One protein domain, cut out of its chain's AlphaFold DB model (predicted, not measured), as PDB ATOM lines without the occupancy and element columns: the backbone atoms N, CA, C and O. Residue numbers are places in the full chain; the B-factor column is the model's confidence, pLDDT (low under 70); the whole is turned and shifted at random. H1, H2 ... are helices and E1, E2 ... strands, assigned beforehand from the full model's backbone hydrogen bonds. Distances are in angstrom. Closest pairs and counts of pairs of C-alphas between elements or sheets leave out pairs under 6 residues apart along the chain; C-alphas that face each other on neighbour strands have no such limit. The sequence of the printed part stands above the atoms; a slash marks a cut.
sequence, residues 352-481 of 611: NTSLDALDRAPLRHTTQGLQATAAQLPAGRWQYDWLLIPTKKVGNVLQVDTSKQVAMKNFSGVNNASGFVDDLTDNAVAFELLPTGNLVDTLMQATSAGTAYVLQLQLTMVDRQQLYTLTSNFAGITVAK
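This is residues 352 to 481 of the 611 residues of the protein "LPXTG cell wall anchor domain-containing protein" of Lacticaseibacillus manihotivorans (UniProt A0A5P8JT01). The body is a long, strongly twisted sheet with the two long antiparallel strands E3 and E8 side by side in it, and helix H3 stands over E10 near one end. E3 runs on into a small hairpin arm, E4 and E5, and E2 and E7 form a second, two-stranded sheet. The 130 printed residues hold three named helices and ten named strands, following each other along the chain as E1, H1, E2, H2, E3, E4, E5, E6, E7, H3, E8, E9 and E10; the main sheet is branched, with E1 and E10 parallel and the neighbour pairs E3 and E6, E3 and E8, E8 and E9, and E8 and E10 antiparallel, and the class is mixed, helices and strands. The whole is compact, with a radius of gyration of the C-alphas of 15.5 A and spans of 44 by 36 by 24 A.

Find C-alpha 352 at (51.032, -58.729, 23.867), where E1, residues 352 to 354, begins. Next come H1, residues 355 to 360, E2, 363 to 365, and H2, 370 to 374. From C-alpha 381 at (48.992, -27.850, 26.844), E3 runs 25.5 A to residue 389. Then look for E4, 391 to 394, E5, 397 to 400, E6, 418 to 421, and E7, 431 to 433. H3, residues 438 to 448, is 15.4 A long, and E8, 453 to 462, is 28.1 A. E9 is 469 to 471; E10, 474 to 480, runs 19.3 A and ends at (51.553, -64.012, 29.710).

Start at E8: E3 lies on one side of it, E9 and E10 on the other side. E3 and E8 are antiparallel at 161 degrees, with N 383 and O 460 at 2.6 A. E8 and E9 are a hairpin, with N 459 and O 470 at 2.7 A; E8 and E10 are antiparallel, with N 455 and O 475 at 2.6 A. E6 is antiparallel to E3, with N 382 and O 421 at 2.7 A, and E1 is parallel to E10, with N 480 and O 353 at 2.9 A. H3 is on this sheet, over E10 at a height of 5.6 A, and stands up from it; their closest C-alphas, Met 444 and Val 479, are 4.9 A apart. H1 only grazes the sheet; H2 is not on it. E4 and E5 are a hairpin, with N 392 and O 399 at 2.8 A. E2 and E7 are antiparallel, with N 433 and O 363 at 2.7 A. In H1, H2 and H3 every O i to N i+4 pair is within hydrogen-bond range.

The farthest C-alphas, Asp 356 and Gln 465, are 47.5 A apart. The printed part has no cut. The link from E5 to E6, residues 401 to 417, is long; within it, residues 414 to 415 pair antiparallel with 432 to 433 of E7. Mean pLDDT of the printed part is 87.5; look for values under 70 at residues 463 to 466 and 481.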
ATOM      1  N   ASN A 352      50.884 -57.298  23.527       87.31
ATOM      2  CA  ASN A 352      51.032 -58.729  23.867       87.31
ATOM      3  C   ASN A 352      52.481 -59.016  24.273       87.31
ATOM      4  O   ASN A 352      53.394 -58.990  23.447       87.31
ATOM      5  N   THR A 353      52.585 -59.172  25.586       84.44
ATOM      6  CA  THR A 353      53.961 -59.421  26.065       84.44
ATOM      7  C   THR A 353      53.933 -60.516  27.133       84.44
ATOM      8  O   THR A 353      52.908 -61.169  27.341       84.44
ATOM      9  N   SER A 354      55.176 -60.889  27.641       79.88
ATOM     10  CA  SER A 354      55.284 -61.896  28.728       79.88
ATOM     11  C   SER A 354      56.183 -61.362  29.849       79.88
ATOM     12  O   SER A 354      56.937 -60.404  29.661       79.88
ATOM     13  N   LEU A 355      55.940 -61.920  31.022       78.19
ATOM     14  CA  LEU A 355      56.805 -61.472  32.132       78.19
ATOM     15  C   LEU A 355      58.284 -61.706  31.811       78.19
ATOM     16  O   LEU A 355      59.130 -60.896  32.197       78.19
ATOM     17  N   ASP A 356      58.603 -62.847  31.041       73.25
ATOM     18  CA  ASP A 356      60.016 -63.093  30.668       73.25
ATOM     19  C   ASP A 356      60.553 -61.967  29.778       73.25
ATOM     20  O   ASP A 356      61.690 -61.528  29.968       73.25
ATOM     21  N   ALA A 357      59.676 -61.543  28.867       73.75
ATOM     22  CA  ALA A 357      60.117 -60.471  27.941       73.75
ATOM     23  C   ALA A 357      60.274 -59.144  28.698       73.75
ATOM     24  O   ALA A 357      61.218 -58.396  28.433       73.75
ATOM     25  N   LEU A 358      59.454 -58.959  29.664       82.00
ATOM     26  CA  LEU A 358      59.542 -57.692  30.416       82.00
ATOM     27  C   LEU A 358      60.757 -57.707  31.347       82.00
ATOM     28  O   LEU A 358      61.313 -56.649  31.647       82.00
ATOM     29  N   ASP A 359      61.109 -58.947  31.853       79.12
ATOM     30  CA  ASP A 359      62.315 -59.050  32.702       79.12
ATOM     31  C   ASP A 359      63.576 -58.718  31.903       79.12
ATOM     32  O   ASP A 359      64.559 -58.251  32.481       79.12
ATOM     33  N   ARG A 360      63.464 -58.953  30.592       82.44
ATOM     34  CA  ARG A 360      64.651 -58.634  29.765       82.44
ATOM     35  C   ARG A 360      64.723 -57.132  29.478       82.44
ATOM     36  O   ARG A 360      65.816 -56.560  29.493       82.44
ATOM     37  N   ALA A 361      63.568 -56.658  29.308       84.00
ATOM     38  CA  ALA A 361      63.563 -55.212  29.007       84.00
ATOM     39  C   ALA A 361      62.137 -54.671  29.199       84.00
ATOM     40  O   ALA A 361      61.154 -55.299  28.799       84.00
ATOM     41  N   PRO A 362      62.141 -53.427  29.923       90.62
ATOM     42  CA  PRO A 362      60.809 -52.824  30.038       90.62
ATOM     43  C   PRO A 362      60.175 -52.563  28.661       90.62
ATOM     44  O   PRO A 362      60.880 -52.352  27.671       90.62
ATOM     45  N   LEU A 363      58.800 -52.718  28.650       94.50
ATOM     46  CA  LEU A 363      58.097 -52.518  27.363       94.50
ATOM     47  C   LEU A 363      57.652 -51.051  27.243       94.50
ATOM     48  O   LEU A 363      56.985 -50.510  28.129       94.50
ATOM     49  N   ARG A 364      58.166 -50.495  26.230       95.50
ATOM     50  CA  ARG A 364      57.666 -49.131  25.933       95.50
ATOM     51  C   ARG A 364      56.553 -49.199  24.879       95.50
ATOM     52  O   ARG A 364      56.713 -49.805  23.818       95.50
ATOM     53  N   HIS A 365      55.381 -48.549  25.183       95.31
ATOM     54  CA  HIS A 365      54.212 -48.636  24.284       95.31
ATOM     55  C   HIS A 365      53.676 -47.222  24.021       95.31
ATOM     56  O   HIS A 365      53.562 -46.401  24.934       95.31
ATOM     57  N   THR A 366      53.320 -47.021  22.718       94.50
ATOM     58  CA  THR A 366      52.864 -45.655  22.378       94.50
ATOM     59  C   THR A 366      51.805 -45.737  21.278       94.50
ATOM     60  O   THR A 366      51.435 -46.828  20.839       94.50
ATOM     61  N   THR A 367      51.158 -44.545  20.996       94.06
ATOM     62  CA  THR A 367      50.164 -44.457  19.899       94.06
ATOM     63  C   THR A 367      50.860 -44.241  18.554       94.06
ATOM     64  O   THR A 367      52.083 -44.104  18.488       94.06
ATOM     65  N   GLN A 368      50.063 -44.325  17.419       92.88
ATOM     66  CA  GLN A 368      50.546 -43.954  16.073       92.88
ATOM     67  C   GLN A 368      49.585 -42.920  15.469       92.88
ATOM     68  O   GLN A 368      48.364 -43.020  15.609       92.88
ATOM     69  N   GLY A 369      50.250 -41.868  14.892       88.62
ATOM     70  CA  GLY A 369      49.400 -40.947  14.103       88.62
ATOM     71  C   GLY A 369      48.937 -39.743  14.935       88.62
ATOM     72  O   GLY A 369      48.175 -38.913  14.435       88.62
ATOM     73  N   LEU A 370      49.477 -39.667  16.253       89.56
ATOM     74  CA  LEU A 370      49.045 -38.548  17.125       89.56
ATOM     75  C   LEU A 370      49.680 -37.237  16.654       89.56
ATOM     76  O   LEU A 370      49.031 -36.189  16.706       89.56
ATOM     77  N   GLN A 371      50.922 -37.347  16.199       87.94
ATOM     78  CA  GLN A 371      51.583 -36.103  15.745       87.94
ATOM     79  C   GLN A 371      50.828 -35.471  14.571       87.94
ATOM     80  O   GLN A 371      50.635 -34.254  14.553       87.94
ATOM     81  N   ALA A 372      50.494 -36.313  13.558       83.94
ATOM     82  CA  ALA A 372      49.747 -35.780  12.393       83.94
ATOM     83  C   ALA A 372      48.400 -35.185  12.827       83.94
ATOM     84  O   ALA A 372      47.986 -34.153  12.294       83.94
ATOM     85  N   THR A 373      47.741 -35.856  13.826       83.00
ATOM     86  CA  THR A 373      46.460 -35.302  14.327       83.00
ATOM     87  C   THR A 373      46.700 -33.986  15.082       83.00
ATOM     88  O   THR A 373      45.926 -33.040  14.923       83.00
ATOM     89  N   ALA A 374      47.768 -33.903  15.770       81.69
ATOM     90  CA  ALA A 374      48.048 -32.704  16.590       81.69
ATOM     91  C   ALA A 374      48.301 -31.489  15.687       81.69
ATOM     92  O   ALA A 374      48.029 -30.357  16.091       81.69
ATOM     93  N   ALA A 375      48.858 -31.727  14.456       81.94
ATOM     94  CA  ALA A 375      49.124 -30.614  13.526       81.94
ATOM     95  C   ALA A 375      47.828 -29.903  13.120       81.94
ATOM     96  O   ALA A 375      47.873 -28.754  12.676       81.94
ATOM     97  N   GLN A 376      46.753 -30.596  13.400       76.94
ATOM     98  CA  GLN A 376      45.484 -29.971  12.964       76.94
ATOM     99  C   GLN A 376      44.783 -29.320  14.159       76.94
ATOM    100  O   GLN A 376      43.713 -28.729  13.997       76.94
ATOM    101  N   LEU A 377      45.414 -29.354  15.309       78.19
ATOM    102  CA  LEU A 377      44.778 -28.827  16.533       78.19
ATOM    103  C   LEU A 377      45.539 -27.588  17.001       78.19
ATOM    104  O   LEU A 377      46.709 -27.396  16.662       78.19
ATOM    105  N   PRO A 378      44.812 -26.649  17.631       76.12
ATOM    106  CA  PRO A 378      45.530 -25.488  18.173       76.12
ATOM    107  C   PRO A 378      46.627 -25.902  19.166       76.12
ATOM    108  O   PRO A 378      46.538 -26.955  19.804       76.12
ATOM    109  N   ALA A 379      47.625 -25.063  19.076       80.38
ATOM    110  CA  ALA A 379      48.716 -25.341  20.040       80.38
ATOM    111  C   ALA A 379      48.222 -25.156  21.487       80.38
ATOM    112  O   ALA A 379      47.403 -24.279  21.776       80.38
ATOM    113  N   GLY A 380      48.564 -26.180  22.290       81.44
ATOM    114  CA  GLY A 380      48.128 -26.038  23.706       81.44
ATOM    115  C   GLY A 380      48.712 -27.170  24.558       81.44
ATOM    116  O   GLY A 380      49.395 -28.065  24.054       81.44
ATOM    117  N   ARG A 381      48.534 -26.814  25.887       90.06
ATOM    118  CA  ARG A 381      48.992 -27.850  26.844       90.06
ATOM    119  C   ARG A 381      47.933 -28.955  26.988       90.06
ATOM    120  O   ARG A 381      46.736 -28.681  27.094       90.06
ATOM    121  N   TRP A 382      48.464 -30.238  27.005       91.88
ATOM    122  CA  TRP A 382      47.514 -31.376  26.990       91.88
ATOM    123  C   TRP A 382      47.762 -32.245  28.232       91.88
ATOM    124  O   TRP A 382      48.906 -32.522  28.599       91.88
ATOM    125  N   GLN A 383      46.599 -32.515  28.823       94.81
ATOM    126  CA  GLN A 383      46.684 -33.557  29.870       94.81
ATOM    127  C   GLN A 383      46.393 -34.947  29.284       94.81
ATOM    128  O   GLN A 383      45.435 -35.137  28.531       94.81
ATOM    129  N   TYR A 384      47.298 -35.890  29.554       95.94
ATOM    130  CA  TYR A 384      47.006 -37.242  29.039       95.94
ATOM    131  C   TYR A 384      46.950 -38.231  30.205       95.94
ATOM    132  O   TYR A 384      47.662 -38.085  31.201       95.94
ATOM    133  N   ASP A 385      45.943 -39.201  29.967       96.75
ATOM    134  CA  ASP A 385      45.782 -40.296  30.940       96.75
ATOM    135  C   ASP A 385      45.653 -41.644  30.215       96.75
ATOM    136  O   ASP A 385      44.856 -41.798  29.288       96.75
ATOM    137  N   TRP A 386      46.468 -42.575  30.711       97.81
ATOM    138  CA  TRP A 386      46.257 -43.957  30.224       97.81
ATOM    139  C   TRP A 386      45.284 -44.683  31.164       97.81
ATOM    140  O   TRP A 386      45.439 -44.660  32.387       97.81
ATOM    141  N   LEU A 387      44.309 -45.235  30.485       96.94
ATOM    142  CA  LEU A 387      43.274 -45.904  31.305       96.94
ATOM    143  C   LEU A 387      43.312 -47.418  31.065       96.94
ATOM    144  O   LEU A 387      43.653 -47.883  29.976       96.94
ATOM    145  N   LEU A 388      43.085 -48.093  32.182       96.56
ATOM    146  CA  LEU A 388      42.875 -49.554  32.109       96.56
ATOM    147  C   LEU A 388      41.405 -49.902  32.369       96.56
ATOM    148  O   LEU A 388      40.814 -49.479  33.366       96.56
ATOM    149  N   ILE A 389      40.891 -50.697  31.421       95.50
ATOM    150  CA  ILE A 389      39.442 -50.979  31.532       95.50
ATOM    151  C   ILE A 389      39.251 -52.501  31.498       95.50
ATOM    152  O   ILE A 389      39.714 -53.184  30.583       95.50
ATOM    153  N   PRO A 390      38.578 -53.007  32.564       92.94
ATOM    154  CA  PRO A 390      38.354 -54.466  32.568       92.94
ATOM    155  C   PRO A 390      37.341 -54.887  31.493       92.94
ATOM    156  O   PRO A 390      36.511 -54.086  31.056       92.94
ATOM    157  N   THR A 391      37.526 -56.152  31.076       89.06
ATOM    158  CA  THR A 391      36.542 -56.724  30.127       89.06
ATOM    159  C   THR A 391      35.677 -57.757  30.859       89.06
ATOM    160  O   THR A 391      36.041 -58.246  31.931       89.06
ATOM    161  N   LYS A 392      34.472 -57.881  30.377       86.00
ATOM    162  CA  LYS A 392      33.598 -58.958  30.903       86.00
ATOM    163  C   LYS A 392      33.219 -59.948  29.796       86.00
ATOM    164  O   LYS A 392      33.098 -59.583  28.625       86.00
ATOM    165  N   LYS A 393      33.132 -61.132  30.211       81.12
ATOM    166  CA  LYS A 393      32.765 -62.170  29.218       81.12
ATOM    167  C   LYS A 393      31.240 -62.219  29.049       81.12
ATOM    168  O   LYS A 393      30.493 -62.355  30.019       81.12
ATOM    169  N   VAL A 394      30.777 -61.841  27.948       79.56
ATOM    170  CA  VAL A 394      29.351 -62.034  27.592       79.56
ATOM    171  C   VAL A 394      29.266 -63.025  26.425       79.56
ATOM    172  O   VAL A 394      29.579 -62.697  25.279       79.56
ATOM    173  N   GLY A 395      28.879 -64.334  26.768       78.19
ATOM    174  CA  GLY A 395      29.010 -65.425  25.769       78.19
ATOM    175  C   GLY A 395      30.483 -65.745  25.473       78.19
ATOM    176  O   GLY A 395      31.272 -66.001  26.385       78.19
ATOM    177  N   ASN A 396      30.832 -65.749  24.060       73.19
ATOM    178  CA  ASN A 396      32.241 -66.020  23.669       73.19
ATOM    179  C   ASN A 396      32.948 -64.719  23.279       73.19
ATOM    180  O   ASN A 396      34.052 -64.758  22.731       73.19
ATOM    181  N   VAL A 397      32.335 -63.557  23.683       74.00
ATOM    182  CA  VAL A 397      32.959 -62.288  23.242       74.00
ATOM    183  C   VAL A 397      33.283 -61.456  24.492       74.00
ATOM    184  O   VAL A 397      32.546 -61.471  25.480       74.00
ATOM    185  N   LEU A 398      34.473 -60.764  24.430       81.06
ATOM    186  CA  LEU A 398      34.824 -59.842  25.536       81.06
ATOM    187  C   LEU A 398      34.281 -58.438  25.250       81.06
ATOM    188  O   LEU A 398      34.383 -57.930  24.132       81.06
ATOM    189  N   GLN A 399      33.576 -58.028  26.308       85.38
ATOM    190  CA  GLN A 399      33.026 -56.665  26.156       85.38
ATOM    191  C   GLN A 399      33.705 -55.728  27.163       85.38
ATOM    192  O   GLN A 399      34.044 -56.127  28.279       85.38
ATOM    193  N   VAL A 400      33.870 -54.480  26.671       90.44
ATOM    194  CA  VAL A 400      34.552 -53.487  27.531       90.44
ATOM    195  C   VAL A 400      33.559 -52.993  28.596       90.44
ATOM    196  O   VAL A 400      32.388 -52.732  28.306       90.44
ATOM    197  N   ASP A 401      34.004 -52.968  29.832       89.50
ATOM    198  CA  ASP A 401      33.168 -52.447  30.940       89.50
ATOM    199  C   ASP A 401      33.699 -51.073  31.381       89.50
ATOM    200  O   ASP A 401      34.538 -50.972  32.280       89.50
ATOM    201  N   THR A 402      33.181 -50.042  30.699       86.38
ATOM    202  CA  THR A 402      33.754 -48.680  30.895       86.38
ATOM    203  C   THR A 402      33.358 -48.138  32.269       86.38
ATOM    204  O   THR A 402      33.980 -47.192  32.756       86.38
ATOM    205  N   SER A 403      32.329 -48.752  32.920       87.06
ATOM    206  CA  SER A 403      31.945 -48.261  34.263       87.06
ATOM    207  C   SER A 403      33.015 -48.597  35.309       87.06
ATOM    208  O   SER A 403      33.047 -47.977  36.374       87.06
ATOM    209  N   LYS A 404      33.880 -49.535  34.989       90.38
ATOM    210  CA  LYS A 404      34.901 -49.918  35.997       90.38
ATOM    211  C   LYS A 404      36.290 -49.484  35.525       90.38
ATOM    212  O   LYS A 404      37.293 -50.095  35.898       90.38
ATOM    213  N   GLN A 405      36.302 -48.485  34.796       92.56
ATOM    214  CA  GLN A 405      37.609 -48.031  34.278       92.56
ATOM    215  C   GLN A 405      38.447 -47.437  35.416       92.56
ATOM    216  O   GLN A 405      37.914 -46.845  36.359       92.56
ATOM    217  N   VAL A 406      39.783 -47.715  35.276       94.38
ATOM    218  CA  VAL A 406      40.698 -47.194  36.315       94.38
ATOM    219  C   VAL A 406      41.902 -46.562  35.605       94.38
ATOM    220  O   VAL A 406      42.267 -46.953  34.494       94.38
ATOM    221  N   ALA A 407      42.433 -45.516  36.316       95.25
ATOM    222  CA  ALA A 407      43.654 -44.895  35.750       95.25
ATOM    223  C   ALA A 407      44.887 -45.775  36.015       95.25
ATOM    224  O   ALA A 407      45.082 -46.287  37.119       95.25
ATOM    225  N   MET A 408      45.664 -45.917  34.919       95.88
ATOM    226  CA  MET A 408      46.841 -46.814  35.048       95.88
ATOM    227  C   MET A 408      47.808 -46.246  36.100       95.88
ATOM    228  O   MET A 408      48.575 -47.003  36.700       95.88
ATOM    229  N   LYS A 409      47.782 -44.932  36.319       94.62
ATOM    230  CA  LYS A 409      48.706 -44.332  37.311       94.62
ATOM    231  C   LYS A 409      48.438 -44.871  38.718       94.62
ATOM    232  O   LYS A 409      49.286 -44.725  39.602       94.62
ATOM    233  N   ASN A 410      47.229 -45.507  38.879       94.81
ATOM    234  CA  ASN A 410      46.922 -46.045  40.221       94.81
ATOM    235  C   ASN A 410      47.626 -47.381  40.469       94.81
ATOM    236  O   ASN A 410      47.459 -47.976  41.535       94.81
ATOM    237  N   PHE A 411      48.432 -47.799  39.507       94.38
ATOM    238  CA  PHE A 411      49.170 -49.066  39.675       94.38
ATOM    239  C   PHE A 411      50.670 -48.761  39.718       94.38
ATOM    240  O   PHE A 411      51.128 -47.737  39.208       94.38
ATOM    241  N   SER A 412      51.430 -49.606  40.543       94.00
ATOM    242  CA  SER A 412      52.906 -49.542  40.459       94.00
ATOM    243  C   SER A 412      53.439 -50.395  39.299       94.00
ATOM    244  O   SER A 412      52.719 -51.215  38.728       94.00
ATOM    245  N   GLY A 413      54.689 -50.059  38.775       90.94
ATOM    246  CA  GLY A 413      55.277 -50.865  37.677       90.94
ATOM    247  C   GLY A 413      54.953 -50.272  36.300       90.94
ATOM    248  O   GLY A 413      54.936 -51.003  35.307       90.94
ATOM    249  N   VAL A 414      54.576 -49.012  36.268       95.50
ATOM    250  CA  VAL A 414      54.336 -48.302  34.994       95.50
ATOM    251  C   VAL A 414      54.842 -46.862  35.156       95.50
ATOM    252  O   VAL A 414      54.654 -46.231  36.199       95.50
ATOM    253  N   ASN A 415      55.605 -46.501  34.195       95.19
ATOM    254  CA  ASN A 415      56.044 -45.090  34.144       95.19
ATOM    255  C   ASN A 415      55.283 -44.311  33.063       95.19
ATOM    256  O   ASN A 415      54.796 -44.884  32.088       95.19
ATOM    257  N   ASN A 416      55.166 -42.969  33.384       95.81
ATOM    258  CA  ASN A 416      54.560 -42.025  32.417       95.81
ATOM    259  C   ASN A 416      53.133 -42.446  32.040       95.81
ATOM    260  O   ASN A 416      52.763 -42.430  30.865       95.81
ATOM    261  N   ALA A 417      52.310 -42.896  33.084       95.44
ATOM    262  CA  ALA A 417      50.918 -43.359  32.847       95.44
ATOM    263  C   ALA A 417      49.974 -42.159  32.709       95.44
ATOM    264  O   ALA A 417      48.882 -42.295  32.153       95.44
ATOM    265  N   SER A 418      50.404 -40.948  33.196       97.06
ATOM    266  CA  SER A 418      49.629 -39.705  33.018       97.06
ATOM    267  C   SER A 418      50.552 -38.493  33.176       97.06
ATOM    268  O   SER A 418      51.661 -38.605  33.704       97.06
ATOM    269  N   GLY A 419      50.103 -37.380  32.649       96.12
ATOM    270  CA  GLY A 419      50.924 -36.155  32.777       96.12
ATOM    271  C   GLY A 419      50.408 -35.061  31.833       96.12
ATOM    272  O   GLY A 419      49.263 -35.094  31.378       96.12
ATOM    273  N   PHE A 420      51.355 -34.005  31.722       95.50
ATOM    274  CA  PHE A 420      51.039 -32.876  30.818       95.50
ATOM    275  C   PHE A 420      52.136 -32.751  29.754       95.50
ATOM    276  O   PHE A 420      53.318 -32.971  30.027       95.50
ATOM    277  N   VAL A 421      51.601 -32.365  28.522       93.44
ATOM    278  CA  VAL A 421      52.600 -32.212  27.442       93.44
ATOM    279  C   VAL A 421      52.193 -31.001  26.593       93.44
ATOM    280  O   VAL A 421      51.007 -30.716  26.412       93.44
ATOM    281  N   ASP A 422      53.212 -30.303  26.214       88.75
ATOM    282  CA  ASP A 422      52.920 -29.100  25.388       88.75
ATOM    283  C   ASP A 422      52.930 -29.455  23.901       88.75
ATOM    284  O   ASP A 422      52.193 -28.844  23.123       88.75
ATOM    285  N   ASP A 423      53.778 -30.526  23.667       86.81
ATOM    286  CA  ASP A 423      53.810 -30.968  22.250       86.81
ATOM    287  C   ASP A 423      53.295 -32.409  22.141       86.81
ATOM    288  O   ASP A 423      53.911 -33.348  22.648       86.81
ATOM    289  N   LEU A 424      52.115 -32.485  21.405       88.69
ATOM    290  CA  LEU A 424      51.483 -33.828  21.326       88.69
ATOM    291  C   LEU A 424      52.162 -34.664  20.234       88.69
ATOM    292  O   LEU A 424      52.031 -34.384  19.040       88.69
ATOM    293  N   THR A 425      53.004 -35.604  20.708       92.56
ATOM    294  CA  THR A 425      53.599 -36.619  19.805       92.56
ATOM    295  C   THR A 425      53.379 -38.012  20.400       92.56
ATOM    296  O   THR A 425      52.971 -38.154  21.555       92.56
ATOM    297  N   ASP A 426      53.616 -38.998  19.458       93.75
ATOM    298  CA  ASP A 426      53.411 -40.375  19.965       93.75
ATOM    299  C   ASP A 426      54.357 -40.671  21.135       93.75
ATOM    300  O   ASP A 426      53.935 -41.268  22.127       93.75
ATOM    301  N   ASN A 427      55.547 -40.207  21.094       93.75
ATOM    302  CA  ASN A 427      56.538 -40.548  22.140       93.75
ATOM    303  C   ASN A 427      56.275 -39.769  23.438       93.75
ATOM    304  O   ASN A 427      56.653 -40.230  24.517       93.75
ATOM    305  N   ALA A 428      55.678 -38.620  23.228       93.38
ATOM    306  CA  ALA A 428      55.469 -37.773  24.429       93.38
ATOM    307  C   ALA A 428      54.465 -38.421  25.389       93.38
ATOM    308  O   ALA A 428      54.500 -38.145  26.591       93.38
ATOM    309  N   VAL A 429      53.645 -39.300  24.867       95.19
ATOM    310  CA  VAL A 429      52.613 -39.879  25.763       95.19
ATOM    311  C   VAL A 429      52.870 -41.379  25.918       95.19
ATOM    312  O   VAL A 429      51.994 -42.118  26.371       95.19
ATOM    313  N   ALA A 430      54.082 -41.836  25.554       97.00
ATOM    314  CA  ALA A 430      54.377 -43.282  25.635       97.00
ATOM    315  C   ALA A 430      54.563 -43.688  27.106       97.00
ATOM    316  O   ALA A 430      55.119 -42.937  27.911       97.00
ATOM    317  N   PHE A 431      53.924 -44.845  27.426       97.19
ATOM    318  CA  PHE A 431      54.189 -45.338  28.797       97.19
ATOM    319  C   PHE A 431      55.141 -46.533  28.753       97.19
ATOM    320  O   PHE A 431      55.377 -47.120  27.694       97.19
ATOM    321  N   GLU A 432      55.758 -46.747  29.888       97.12
ATOM    322  CA  GLU A 432      56.660 -47.908  30.007       97.12
ATOM    323  C   GLU A 432      56.141 -48.874  31.082       97.12
ATOM    324  O   GLU A 432      55.807 -48.469  32.198       97.12
ATOM    325  N   LEU A 433      56.035 -50.091  30.582       95.44
ATOM    326  CA  LEU A 433      55.610 -51.129  31.533       95.44
ATOM    327  C   LEU A 433      56.848 -51.834  32.100       95.44
ATOM    328  O   LEU A 433      57.697 -52.333  31.356       95.44
ATOM    329  N   LEU A 434      56.932 -51.905  33.478       90.25
ATOM    330  CA  LEU A 434      58.105 -52.512  34.135       90.25
ATOM    331  C   LEU A 434      57.758 -53.911  34.655       90.25
ATOM    332  O   LEU A 434      56.590 -54.231  34.888       90.25
ATOM    333  N   PRO A 435      58.820 -54.733  34.776       80.69
ATOM    334  CA  PRO A 435      58.593 -56.139  35.154       80.69
ATOM    335  C   PRO A 435      58.145 -56.273  36.614       80.69
ATOM    336  O   PRO A 435      57.555 -57.293  36.978       80.69
ATOM    337  N   THR A 436      58.471 -55.199  37.371       78.88
ATOM    338  CA  THR A 436      58.122 -55.258  38.806       78.88
ATOM    339  C   THR A 436      56.981 -54.275  39.103       78.88
ATOM    340  O   THR A 436      56.706 -53.362  38.323       78.88
ATOM    341  N   GLY A 437      55.974 -54.726  39.980       83.56
ATOM    342  CA  GLY A 437      54.829 -53.850  40.331       83.56
ATOM    343  C   GLY A 437      53.509 -54.628  40.261       83.56
ATOM    344  O   GLY A 437      53.452 -55.753  39.761       83.56
ATOM    345  N   ASN A 438      52.524 -53.964  40.815       90.44
ATOM    346  CA  ASN A 438      51.253 -54.713  40.919       90.44
ATOM    347  C   ASN A 438      50.466 -54.676  39.601       90.44
ATOM    348  O   ASN A 438      49.514 -55.442  39.435       90.44
ATOM    349  N   LEU A 439      50.843 -53.782  38.632       93.25
ATOM    350  CA  LEU A 439      50.081 -53.737  37.365       93.25
ATOM    351  C   LEU A 439      50.311 -55.016  36.551       93.25
ATOM    352  O   LEU A 439      49.349 -55.602  36.049       93.25
ATOM    353  N   VAL A 440      51.586 -55.463  36.433       89.50
ATOM    354  CA  VAL A 440      51.874 -56.665  35.613       89.50
ATOM    355  C   VAL A 440      51.202 -57.887  36.250       89.50
ATOM    356  O   VAL A 440      50.664 -58.734  35.534       89.50
ATOM    357  N   ASP A 441      51.178 -57.917  37.632       87.00
ATOM    358  CA  ASP A 441      50.499 -59.060  38.287       87.00
ATOM    359  C   ASP A 441      48.996 -59.054  37.985       87.00
ATOM    360  O   ASP A 441      48.421 -60.113  37.720       87.00
ATOM    361  N   THR A 442      48.471 -57.851  38.044       90.00
ATOM    362  CA  THR A 442      47.026 -57.735  37.741       90.00
ATOM    363  C   THR A 442      46.733 -58.140  36.289       90.00
ATOM    364  O   THR A 442      45.785 -58.889  36.043       90.00
ATOM    365  N   LEU A 443      47.559 -57.671  35.346       89.56
ATOM    366  CA  LEU A 443      47.310 -57.993  33.917       89.56
ATOM    367  C   LEU A 443      47.562 -59.477  33.651       89.56
ATOM    368  O   LEU A 443      46.811 -60.097  32.894       89.56
ATOM    369  N   MET A 444      48.527 -60.016  34.358       85.94
ATOM    370  CA  MET A 444      48.816 -61.453  34.160       85.94
ATOM    371  C   MET A 444      47.657 -62.301  34.693       85.94
ATOM    372  O   MET A 444      47.259 -63.269  34.042       85.94
ATOM    373  N   GLN A 445      47.196 -61.943  35.886       83.62
ATOM    374  CA  GLN A 445      46.065 -62.704  36.444       83.62
ATOM    375  C   GLN A 445      44.830 -62.608  35.534       83.62
ATOM    376  O   GLN A 445      44.142 -63.610  35.327       83.62
ATOM    377  N   ALA A 446      44.557 -61.421  35.051       79.56
ATOM    378  CA  ALA A 446      43.385 -61.247  34.163       79.56
ATOM    379  C   ALA A 446      43.559 -62.018  32.848       79.56
ATOM    380  O   ALA A 446      42.599 -62.614  32.357       79.56
ATOM    381  N   THR A 447      44.815 -62.010  32.331       79.31
ATOM    382  CA  THR A 447      45.047 -62.757  31.067       79.31
ATOM    383  C   THR A 447      44.842 -64.255  31.297       79.31
ATOM    384  O   THR A 447      44.195 -64.915  30.480       79.31
ATOM    385  N   SER A 448      45.318 -64.788  32.449       73.00
ATOM    386  CA  SER A 448      45.179 -66.233  32.725       73.00
ATOM    387  C   SER A 448      43.713 -66.609  32.955       73.00
ATOM    388  O   SER A 448      43.321 -67.744  32.676       73.00
ATOM    389  N   ALA A 449      42.959 -65.645  33.327       73.44
ATOM    390  CA  ALA A 449      41.538 -65.946  33.620       73.44
ATOM    391  C   ALA A 449      40.676 -65.734  32.372       73.44
ATOM    392  O   ALA A 449      39.458 -65.916  32.425       73.44
ATOM    393  N   GLY A 450      41.285 -65.310  31.235       75.50
ATOM    394  CA  GLY A 450      40.537 -65.162  29.968       75.50
ATOM    395  C   GLY A 450      39.738 -63.848  29.957       75.50
ATOM    396  O   GLY A 450      38.787 -63.725  29.181       75.50
ATOM    397  N   THR A 451      40.014 -62.933  30.875       83.12
ATOM    398  CA  THR A 451      39.317 -61.629  30.895       83.12
ATOM    399  C   THR A 451      40.347 -60.496  30.815       83.12
ATOM    400  O   THR A 451      40.414 -59.641  31.700       83.12
ATOM    401  N   ALA A 452      41.103 -60.500  29.753       85.50
ATOM    402  CA  ALA A 452      42.177 -59.486  29.620       85.50
ATOM    403  C   ALA A 452      41.602 -58.063  29.674       85.50
ATOM    404  O   ALA A 452      40.444 -57.829  29.322       85.50
ATOM    405  N   TYR A 453      42.493 -57.144  30.184       93.75
ATOM    406  CA  TYR A 453      42.095 -55.717  30.241       93.75
ATOM    407  C   TYR A 453      42.291 -55.055  28.872       93.75
ATOM    408  O   TYR A 453      42.898 -55.634  27.968       93.75
ATOM    409  N   VAL A 454      41.720 -53.868  28.768       95.88
ATOM    410  CA  VAL A 454      41.955 -53.067  27.544       95.88
ATOM    411  C   VAL A 454      42.533 -51.710  27.964       95.88
ATOM    412  O   VAL A 454      42.271 -51.218  29.064       95.88
ATOM    413  N   LEU A 455      43.324 -51.194  27.011       96.38
ATOM    414  CA  LEU A 455      43.962 -49.891  27.244       96.38
ATOM    415  C   LEU A 455      43.259 -48.808  26.422       96.38
ATOM    416  O   LEU A 455      42.744 -49.069  25.332       96.38
ATOM    417  N   GLN A 456      43.247 -47.596  26.975       96.06
ATOM    418  CA  GLN A 456      42.772 -46.429  26.202       96.06
ATOM    419  C   GLN A 456      43.541 -45.179  26.656       96.06
ATOM    420  O   GLN A 456      43.778 -44.972  27.848       96.06
ATOM    421  N   LEU A 457      43.971 -44.428  25.628       96.50
ATOM    422  CA  LEU A 457      44.596 -43.134  25.947       96.50
ATOM    423  C   LEU A 457      43.564 -42.009  25.806       96.50
ATOM    424  O   LEU A 457      42.866 -41.907  24.795       96.50
ATOM    425  N   GLN A 458      43.539 -41.149  26.907       94.38
ATOM    426  CA  GLN A 458      42.639 -39.986  26.849       94.38
ATOM    427  C   GLN A 458      43.455 -38.695  26.983       94.38
ATOM    428  O   GLN A 458      44.286 -38.555  27.883       94.38
ATOM    429  N   LEU A 459      43.108 -37.794  26.070       93.25
ATOM    430  CA  LEU A 459      43.822 -36.501  26.081       93.25
ATOM    431  C   LEU A 459      42.797 -35.369  26.173       93.25
ATOM    432  O   LEU A 459      41.782 -35.367  25.474       93.25
ATOM    433  N   THR A 460      43.199 -34.429  27.148       91.62
ATOM    434  CA  THR A 460      42.325 -33.252  27.297       91.62
ATOM    435  C   THR A 460      43.171 -31.971  27.253       91.62
ATOM    436  O   THR A 460      44.208 -31.866  27.913       91.62
ATOM    437  N   MET A 461      42.694 -31.087  26.496       89.00
ATOM    438  CA  MET A 461      43.466 -29.829  26.405       89.00
ATOM    439  C   MET A 461      43.149 -28.948  27.620       89.00
ATOM    440  O   MET A 461      41.987 -28.750  27.979       89.00
ATOM    441  N   VAL A 462      44.295 -28.279  28.378       83.19
ATOM    442  CA  VAL A 462      44.237 -27.686  29.731       83.19
ATOM    443  C   VAL A 462      44.224 -26.161  29.580       83.19
ATOM    444  O   VAL A 462      45.039 -25.581  28.857       83.19
ATOM    445  N   ASP A 463      43.261 -25.565  28.814       65.44
ATOM    446  CA  ASP A 463      43.174 -24.090  28.891       65.44
ATOM    447  C   ASP A 463      42.592 -23.540  27.579       65.44
ATOM    448  O   ASP A 463      43.092 -22.557  27.030       65.44
ATOM    449  N   ARG A 464      41.360 -23.891  27.327       63.41
ATOM    450  CA  ARG A 464      40.642 -23.167  26.252       63.41
ATOM    451  C   ARG A 464      39.144 -23.150  26.574       63.41
ATOM    452  O   ARG A 464      38.669 -23.899  27.430       63.41
ATOM    453  N   GLN A 465      38.457 -21.936  26.370       59.09
ATOM    454  CA  GLN A 465      36.994 -21.718  26.476       59.09
ATOM    455  C   GLN A 465      36.206 -22.848  25.809       59.09
ATOM    456  O   GLN A 465      35.113 -23.185  26.268       59.09
ATOM    457  N   GLN A 466      37.017 -23.734  24.871       64.88
ATOM    458  CA  GLN A 466      36.411 -24.928  24.239       64.88
ATOM    459  C   GLN A 466      37.183 -26.196  24.630       64.88
ATOM    460  O   GLN A 466      38.415 -26.211  24.664       64.88
ATOM    461  N   LEU A 467      36.507 -27.200  25.218       70.25
ATOM    462  CA  LEU A 467      37.113 -28.461  25.698       70.25
ATOM    463  C   LEU A 467      37.366 -29.412  24.522       70.25
ATOM    464  O   LEU A 467      36.468 -29.700  23.727       70.25
ATOM    465  N   TYR A 468      38.768 -29.565  24.228       81.75
ATOM    466  CA  TYR A 468      39.131 -30.577  23.203       81.75
ATOM    467  C   TYR A 468      39.580 -31.869  23.895       81.75
ATOM    468  O   TYR A 468      40.383 -31.849  24.832       81.75
ATOM    469  N   THR A 469      38.848 -32.985  23.329       88.25
ATOM    470  CA  THR A 469      39.346 -34.282  23.848       88.25
ATOM    471  C   THR A 469      39.692 -35.208  22.674       88.25
ATOM    472  O   THR A 469      39.072 -35.147  21.610       88.25
ATOM    473  N   LEU A 470      40.812 -35.895  22.898       90.31
ATOM    474  CA  LEU A 470      41.151 -36.990  21.966       90.31
ATOM    475  C   LEU A 470      41.210 -38.323  22.710       90.31
ATOM    476  O   LEU A 470      41.701 -38.404  23.838       90.31
ATOM    477  N   THR A 471      40.602 -39.265  21.996       91.94
ATOM    478  CA  THR A 471      40.703 -40.586  22.643       91.94
ATOM    479  C   THR A 471      41.217 -41.606  21.622       91.94
ATOM    480  O   THR A 471      41.008 -41.462  20.416       91.94
ATOM    481  N   SER A 472      41.988 -42.573  22.134       94.38
ATOM    482  CA  SER A 472      42.404 -43.672  21.238       94.38
ATOM    483  C   SER A 472      41.326 -44.763  21.198       94.38
ATOM    484  O   SER A 472      40.305 -44.669  21.883       94.38
ATOM    485  N   ASN A 473      41.541 -45.780  20.275       94.00
ATOM    486  CA  ASN A 473      40.657 -46.966  20.294       94.00
ATOM    487  C   ASN A 473      40.938 -47.814  21.542       94.00
ATOM    488  O   ASN A 473      41.829 -47.500  22.333       94.00
ATOM    489  N   PHE A 474      40.037 -48.817  21.825       94.38
ATOM    490  CA  PHE A 474      40.355 -49.818  22.869       94.38
ATOM    491  C   PHE A 474      41.325 -50.874  22.324       94.38
ATOM    492  O   PHE A 474      41.079 -51.498  21.290       94.38
ATOM    493  N   ALA A 475      42.487 -50.973  23.080       95.06
ATOM    494  CA  ALA A 475      43.461 -52.004  22.654       95.06
ATOM    495  C   ALA A 475      43.695 -53.002  23.793       95.06
ATOM    496  O   ALA A 475      43.832 -52.625  24.959       95.06
ATOM    497  N   GLY A 476      43.681 -54.296  23.409       92.50
ATOM    498  CA  GLY A 476      43.903 -55.338  24.432       92.50
ATOM    499  C   GLY A 476      45.335 -55.290  24.984       92.50
ATOM    500  O   GLY A 476      46.280 -54.928  24.280       92.50
ATOM    501  N   ILE A 477      45.377 -55.613  26.263       95.00
ATOM    502  CA  ILE A 477      46.727 -55.765  26.853       95.00
ATOM    503  C   ILE A 477      46.780 -57.102  27.603       95.00
ATOM    504  O   ILE A 477      45.948 -57.387  28.468       95.00
ATOM    505  N   THR A 478      47.768 -57.881  27.127       86.50
ATOM    506  CA  THR A 478      47.900 -59.212  27.751       86.50
ATOM    507  C   THR A 478      49.363 -59.421  28.161       86.50
ATOM    508  O   THR A 478      50.289 -59.034  27.445       86.50
ATOM    509  N   VAL A 479      49.461 -59.930  29.392       84.00
ATOM    510  CA  VAL A 479      50.802 -60.339  29.861       84.00
ATOM    511  C   VAL A 479      50.757 -61.825  30.238       84.00
ATOM    512  O   VAL A 479      50.014 -62.239  31.132       84.00
ATOM    513  N   ALA A 480      51.552 -62.563  29.431       75.06
ATOM    514  CA  ALA A 480      51.553 -64.012  29.710       75.06
ATOM    515  C   ALA A 480      52.498 -64.343  30.878       75.06
ATOM    516  O   ALA A 480      53.432 -63.595  31.176       75.06
ATOM    517  N   LYS A 481      52.116 -65.469  31.565       67.56
ATOM    518  CA  LYS A 481      53.022 -65.948  32.637       67.56
ATOM    519  C   LYS A 481      54.384 -66.353  32.058       67.56
ATOM    520  O   LYS A 481      54.515 -66.604  30.859       67.56
TER     521      LYS A 481